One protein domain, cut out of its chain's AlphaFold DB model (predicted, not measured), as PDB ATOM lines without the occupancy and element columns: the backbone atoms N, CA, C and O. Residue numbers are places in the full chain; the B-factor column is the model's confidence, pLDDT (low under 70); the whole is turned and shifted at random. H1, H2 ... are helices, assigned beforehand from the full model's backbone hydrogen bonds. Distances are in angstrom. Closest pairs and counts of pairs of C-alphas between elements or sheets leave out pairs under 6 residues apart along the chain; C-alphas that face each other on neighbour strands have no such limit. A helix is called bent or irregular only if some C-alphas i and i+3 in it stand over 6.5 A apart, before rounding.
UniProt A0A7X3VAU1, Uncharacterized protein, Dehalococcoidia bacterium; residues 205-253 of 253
ATOM      1  N   ALA A 205     290.803 304.295 267.609       94.75
ATOM      2  CA  ALA A 205     291.111 303.005 268.237       94.75
ATOM      3  C   ALA A 205     291.247 303.080 269.773       94.75
ATOM      4  O   ALA A 205     290.841 302.158 270.468       94.75
ATOM      5  N   PHE A 206     291.765 304.191 270.311       93.94
ATOM      6  CA  PHE A 206     291.885 304.385 271.762       93.94
ATOM      7  C   PHE A 206     290.539 304.660 272.457       93.94
ATOM      8  O   PHE A 206     290.433 304.504 273.670       93.94
ATOM      9  N   GLU A 207     289.515 305.106 271.720       96.00
ATOM     10  CA  GLU A 207     288.190 305.410 272.279       96.00
ATOM     11  C   GLU A 207     287.388 304.140 272.550       96.00
ATOM     12  O   GLU A 207     286.519 304.134 273.414       96.00
ATOM     13  N   ILE A 208     287.707 303.065 271.831       94.75
ATOM     14  CA  ILE A 208     287.063 301.757 271.964       94.75
ATOM     15  C   ILE A 208     287.939 300.743 272.712       94.75
ATOM     16  O   ILE A 208     287.561 299.584 272.848       94.75
ATOM     17  N   GLU A 209     289.117 301.154 273.192       89.69
ATOM     18  CA  GLU A 209     290.005 300.274 273.949       89.69
ATOM     19  C   GLU A 209     289.312 299.818 275.245       89.69
ATOM     20  O   GLU A 209     288.741 300.637 275.971       89.69
ATOM     21  N   GLY A 210     289.362 298.508 275.516       82.12
ATOM     22  CA  GLY A 210     288.661 297.773 276.581       82.12
ATOM     23  C   GLY A 210     289.026 298.150 278.024       82.12
ATOM     24  O   GLY A 210     289.377 297.288 278.824       82.12
ATOM     25  N   SER A 211     289.002 299.437 278.365       86.12
ATOM     26  CA  SER A 211     289.374 299.972 279.672       86.12
ATOM     27  C   SER A 211     288.162 300.125 280.588       86.12
ATOM     28  O   SER A 211     287.093 300.564 280.167       86.12
ATOM     29  N   VAL A 212     288.366 299.830 281.871       86.19
ATOM     30  CA  VAL A 212     287.398 300.056 282.961       86.19
ATOM     31  C   VAL A 212     287.769 301.264 283.834       86.19
ATOM     32  O   VAL A 212     287.134 301.543 284.855       86.19
ATOM     33  N   ALA A 213     288.821 301.997 283.456       89.31
ATOM     34  CA  ALA A 213     289.272 303.169 284.194       89.31
ATOM     35  C   ALA A 213     288.219 304.286 284.166       89.31
ATOM     36  O   ALA A 213     287.574 304.534 283.145       89.31
ATOM     37  N   VAL A 214     288.081 304.994 285.289       90.31
ATOM     38  CA  VAL A 214     287.201 306.166 285.376       90.31
ATOM     39  C   VAL A 214     287.686 307.221 284.372       90.31
ATOM     40  O   VAL A 214     288.872 307.564 284.400       90.31
ATOM     41  N   PRO A 215     286.812 307.721 283.485       91.50
ATOM     42  CA  PRO A 215     287.179 308.738 282.515       91.50
ATOM     43  C   PRO A 215     287.456 310.091 283.167       91.50
ATOM     44  O   PRO A 215     286.980 310.402 284.258       91.50
ATOM     45  N   THR A 216     288.256 310.886 282.472       92.88
ATOM     46  CA  THR A 216     288.652 312.249 282.837       92.88
ATOM     47  C   THR A 216     287.910 313.265 281.973       92.88
ATOM     48  O   THR A 216     287.422 312.911 280.904       92.88
ATOM     49  N   ALA A 217     287.902 314.542 282.364       92.44
ATOM     50  CA  ALA A 217     287.319 315.631 281.565       92.44
ATOM     51  C   ALA A 217     287.951 315.812 280.163       92.44
ATOM     52  O   ALA A 217     287.429 316.546 279.329       92.44
ATOM     53  N   HIS A 218     289.080 315.151 279.879       91.94
ATOM     54  CA  HIS A 218     289.724 315.163 278.563       91.94
ATOM     55  C   HIS A 218     289.352 313.961 277.683       91.94
ATOM     56  O   HIS A 218     289.670 313.966 276.493       91.94
ATOM     57  N   ASP A 219     288.713 312.929 278.245       94.12
ATOM     58  CA  ASP A 219     288.211 311.803 277.460       94.12
ATOM     59  C   ASP A 219     287.013 312.257 276.615       94.12
ATOM     60  O   ASP A 219     286.181 313.057 277.047       94.12
ATOM     61  N   SER A 220     286.896 311.736 275.395       94.31
ATOM     62  CA  SER A 220     285.750 312.056 274.547       94.31
ATOM     63  C   SER A 220     284.467 311.382 275.064       94.31
ATOM     64  O   SER A 220     284.537 310.381 275.789       94.31
ATOM     65  N   PRO A 221     283.280 311.842 274.625       94.75
ATOM     66  CA  PRO A 221     282.038 311.119 274.876       94.75
ATOM     67  C   PRO A 221     282.078 309.670 274.366       94.75
ATOM     68  O   PRO A 221     281.575 308.776 275.028       94.75
ATOM     69  N   VAL A 222     282.719 309.402 273.222       96.56
ATOM     70  CA  VAL A 222     282.816 308.039 272.664       96.56
ATOM     71  C   VAL A 222     283.623 307.135 273.599       96.56
ATOM     72  O   VAL A 222     283.210 306.005 273.863       96.56
ATOM     73  N   THR A 223     284.717 307.651 274.165       96.69
ATOM     74  CA  THR A 223     285.505 306.937 275.174       96.69
ATOM     75  C   THR A 223     284.688 306.650 276.431       96.69
ATOM     76  O   THR A 223     284.665 305.514 276.899       96.69
ATOM     77  N   LEU A 224     284.000 307.659 276.979       96.00
ATOM     78  CA  LEU A 224     283.143 307.508 278.164       96.00
ATOM     79  C   LEU A 224     282.128 306.369 277.976       96.00
ATOM     80  O   LEU A 224     281.994 305.514 278.851       96.00
ATOM     81  N   LEU A 225     281.457 306.339 276.824       96.44
ATOM     82  CA  LEU A 225     280.384 305.390 276.549       96.44
ATOM     83  C   LEU A 225     280.883 303.963 276.285       96.44
ATOM     84  O   LEU A 225     280.290 303.013 276.793       96.44
ATOM     85  N   ASN A 226     281.994 303.786 275.563       96.50
ATOM     86  CA  ASN A 226     282.595 302.456 275.403       96.50
ATOM     87  C   ASN A 226     283.110 301.902 276.736       96.50
ATOM     88  O   ASN A 226     282.883 300.731 277.038       96.50
ATOM     89  N   ARG A 227     283.713 302.740 277.589       95.44
ATOM     90  CA  ARG A 227     284.109 302.314 278.941       95.44
ATOM     91  C   ARG A 227     282.905 301.942 279.805       95.44
ATOM     92  O   ARG A 227     282.984 300.945 280.515       95.44
ATOM     93  N   ALA A 228     281.794 302.679 279.715       95.31
ATOM     94  CA  ALA A 228     280.568 302.333 280.436       95.31
ATOM     95  C   ALA A 228     280.089 300.916 280.086       95.31
ATOM     96  O   ALA A 228     279.861 300.111 280.987       95.31
ATOM     97  N   TRP A 229     280.060 300.577 278.795       94.31
ATOM     98  CA  TRP A 229     279.714 299.232 278.330       94.31
ATOM     99  C   TRP A 229     280.712 298.149 278.748       94.31
ATOM    100  O   TRP A 229     280.315 297.025 279.045       94.31
ATOM    101  N   ASN A 230     282.007 298.461 278.800       93.19
ATOM    102  CA  ASN A 230     283.007 297.513 279.299       93.19
ATOM    103  C   ASN A 230     282.835 297.240 280.798       93.19
ATOM    104  O   ASN A 230     283.019 296.112 281.249       93.19
ATOM    105  N   VAL A 231     282.468 298.264 281.569       93.44
ATOM    106  CA  VAL A 231     282.234 298.138 283.010       93.44
ATOM    107  C   VAL A 231     280.933 297.404 283.301       93.44
ATOM    108  O   VAL A 231     280.932 296.548 284.178       93.44
ATOM    109  N   SER A 232     279.846 297.677 282.573       90.81
ATOM    110  CA  SER A 232     278.570 296.976 282.784       90.81
ATOM    111  C   SER A 232     278.663 295.476 282.512       90.81
ATOM    112  O   SER A 232     277.926 294.701 283.109       90.81
ATOM    113  N   SER A 233     279.566 295.071 281.616       85.88
ATOM    114  CA  SER A 233     279.840 293.665 281.306       85.88
ATOM    115  C   SER A 233     280.875 293.021 282.240       85.88
ATOM    116  O   SER A 233     281.140 291.829 282.111       85.88
ATOM    117  N   SER A 234     281.481 293.778 283.163       84.12
ATOM    118  CA  SER A 234     282.474 293.266 284.111       84.12
ATOM    119  C   SER A 234     281.818 292.837 285.422       84.12
ATOM    120  O   SER A 234     281.122 293.618 286.064       84.12
ATOM    121  N   GLU A 235     282.103 291.615 285.875       76.25
ATOM    122  CA  GLU A 235     281.625 291.104 287.171       76.25
ATOM    123  C   GLU A 235     282.322 291.764 288.378       76.25
ATOM    124  O   GLU A 235     281.868 291.634 289.514       76.25
ATOM    125  N   GLU A 236     283.438 292.467 288.158       72.56
ATOM    126  CA  GLU A 236     284.309 292.963 289.232       72.56
ATOM    127  C   GLU A 236     283.952 294.376 289.723       72.56
ATOM    128  O   GLU A 236     284.499 294.840 290.729       72.56
ATOM    129  N   VAL A 237     283.065 295.087 289.019       76.88
ATOM    130  CA  VAL A 237     282.789 296.505 289.269       76.88
ATOM    131  C   VAL A 237     281.295 296.750 289.444       76.88
ATOM    132  O   VAL A 237     280.485 296.466 288.571       76.88
ATOM    133  N   GLU A 238     280.933 297.382 290.559       88.12
ATOM    134  CA  GLU A 238     279.585 297.908 290.790       88.12
ATOM    135  C   GLU A 238     279.289 299.051 289.799       88.12
ATOM    136  O   GLU A 238     279.675 300.204 290.035       88.12
ATOM    137  N   TYR A 239     278.612 298.734 288.687       90.56
ATOM    138  CA  TYR A 239     278.361 299.663 287.574       90.56
ATOM    139  C   TYR A 239     277.762 300.995 288.034       90.56
ATOM    140  O   TYR A 239     278.275 302.052 287.684       90.56
ATOM    141  N   VAL A 240     276.733 300.965 288.888       90.25
ATOM    142  CA  VAL A 240     276.050 302.183 289.362       90.25
ATOM    143  C   VAL A 240     277.002 303.098 290.139       90.25
ATOM    144  O   VAL A 240     276.974 304.322 289.990       90.25
ATOM    145  N   ALA A 241     277.874 302.530 290.975       91.19
ATOM    146  CA  ALA A 241     278.861 303.316 291.712       91.19
ATOM    147  C   ALA A 241     279.932 303.891 290.771       91.19
ATOM    148  O   ALA A 241     280.365 305.036 290.946       91.19
ATOM    149  N   TRP A 242     280.340 303.110 289.768       94.38
ATOM    150  CA  TRP A 242     281.284 303.549 288.746       94.38
ATOM    151  C   TRP A 242     280.712 304.675 287.883       94.38
ATOM    152  O   TRP A 242     281.377 305.696 287.727       94.38
ATOM    153  N   GLU A 243     279.482 304.537 287.392       94.19
ATOM    154  CA  GLU A 243     278.808 305.493 286.510       94.19
ATOM    155  C   GLU A 243     278.680 306.863 287.178       94.19
ATOM    156  O   GLU A 243     279.114 307.869 286.621       94.19
ATOM    157  N   ASN A 244     278.200 306.896 288.426       92.62
ATOM    158  CA  ASN A 244     278.101 308.135 289.199       92.62
ATOM    159  C   ASN A 244     279.457 308.845 289.330       92.62
ATOM    160  O   ASN A 244     279.555 310.066 289.188       92.62
ATOM    161  N   LYS A 245     280.528 308.081 289.579       94.06
ATOM    162  CA  LYS A 245     281.885 308.628 289.672       94.06
ATOM    163  C   LYS A 245     282.411 309.083 288.308       94.06
ATOM    164  O   LYS A 245     283.063 310.126 288.242       94.06
ATOM    165  N   ALA A 246     282.146 308.323 287.248       94.31
ATOM    166  CA  ALA A 246     282.541 308.634 285.879       94.31
ATOM    167  C   ALA A 246     281.900 309.939 285.405       94.31
ATOM    168  O   ALA A 246     282.624 310.835 284.982       94.31
ATOM    169  N   ILE A 247     280.586 310.094 285.577       93.69
ATOM    170  CA  ILE A 247     279.855 311.319 285.230       93.69
ATOM    171  C   ILE A 247     280.406 312.511 286.016       93.69
ATOM    172  O   ILE A 247     280.742 313.536 285.425       93.69
ATOM    173  N   ALA A 248     280.565 312.372 287.338       93.06
ATOM    174  CA  ALA A 248     281.079 313.455 288.175       93.06
ATOM    175  C   ALA A 248     282.503 313.889 287.779       93.06
ATOM    176  O   ALA A 248     282.792 315.081 287.781       93.06
ATOM    177  N   THR A 249     283.374 312.937 287.431       94.38
ATOM    178  CA  THR A 249     284.769 313.213 287.037       94.38
ATOM    179  C   THR A 249     284.866 313.775 285.619       94.38
ATOM    180  O   THR A 249     285.705 314.626 285.338       94.38
ATOM    181  N   TRP A 250     284.014 313.302 284.711       93.94
ATOM    182  CA  TRP A 250     283.993 313.752 283.323       93.94
ATOM    183  C   TRP A 250     283.437 315.178 283.192       93.94
ATOM    184  O   TRP A 250     283.914 315.944 282.363       93.94
ATOM    185  N   LEU A 251     282.481 315.556 284.051       92.19
ATOM    186  CA  LEU A 251     281.900 316.904 284.100       92.19
ATOM    187  C   LEU A 251     282.670 317.895 284.989       92.19
ATOM    188  O   LEU A 251     282.342 319.082 284.992       92.19
ATOM    189  N   SER A 252     283.646 317.437 285.778       85.25
ATOM    190  CA  SER A 252     284.467 318.323 286.603       85.25
ATOM    191  C   SER A 252     285.583 318.948 285.760       85.25
ATOM    192  O   SER A 252     286.667 318.373 285.654       85.25
ATOM    193  N   GLU A 253     285.300 320.102 285.156       59.88
ATOM    194  CA  GLU A 253     286.317 321.041 284.651       59.88
ATOM    195  C   GLU A 253     286.929 321.877 285.788       59.88
ATOM    196  O   GLU A 253     286.163 322.426 286.618       59.88
TER     197      GLU A 253
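Overview. This is residues 205 to 253 of the 253 residues of an uncharacterized protein of Dehalococcoidia bacterium (UniProt A0A7X3VAU1). Look for a helical hairpin: two helices of 12 residues each, H1 and H2, lie side by side and run opposite ways. A stretch without a named element, residues 205 to 220, comes before them, and its residues 211 to 216 run along one face of the pair. The printed part has 49 residues with two named helices, H1 then H2, and no named strand; the class is all helix, though under half of the residues, 24 of 49, are in the helices. The whole is compact, with a radius of gyration of the C-alphas of 10.0 A, and flat, spanning 30 by 25 by 11 A.

Arrangement. Begin with H1, residues 221 to 232, and set beside it H2, residues 239 to 250. They touch, with 6 pairs of C-alphas within 8 A. Look at Ser 232 and Tyr 239, whose C-alphas are the closest of the two helices at 5.5 A. The centres are 10.8 A apart. The helices run opposite ways at a shallow tilt of 20 degrees, and they form a helical hairpin. In H1 and H2 every O i to N i+4 pair is within hydrogen-bond range.

Along the chain. Find C-alpha 221 at (282.038, 311.119, 274.876); from there H1 runs 16.6 A to C-alpha 232 at (278.570, 296.976, 282.784). H2 runs 15.8 A from C-alpha 239 to C-alpha 250 at (283.993, 313.752, 283.323). Neither helix is bent.

Size, cuts and confidence. The two C-alphas farthest apart are those of Glu 235 and Glu 253, at 30.4 A. Between the helices you find a short link of 6 residues. The printed part has no cut and ends at residue 253, the chain's last. The mean pLDDT of the printed part is 90.6, and residue 253 is the one under 70.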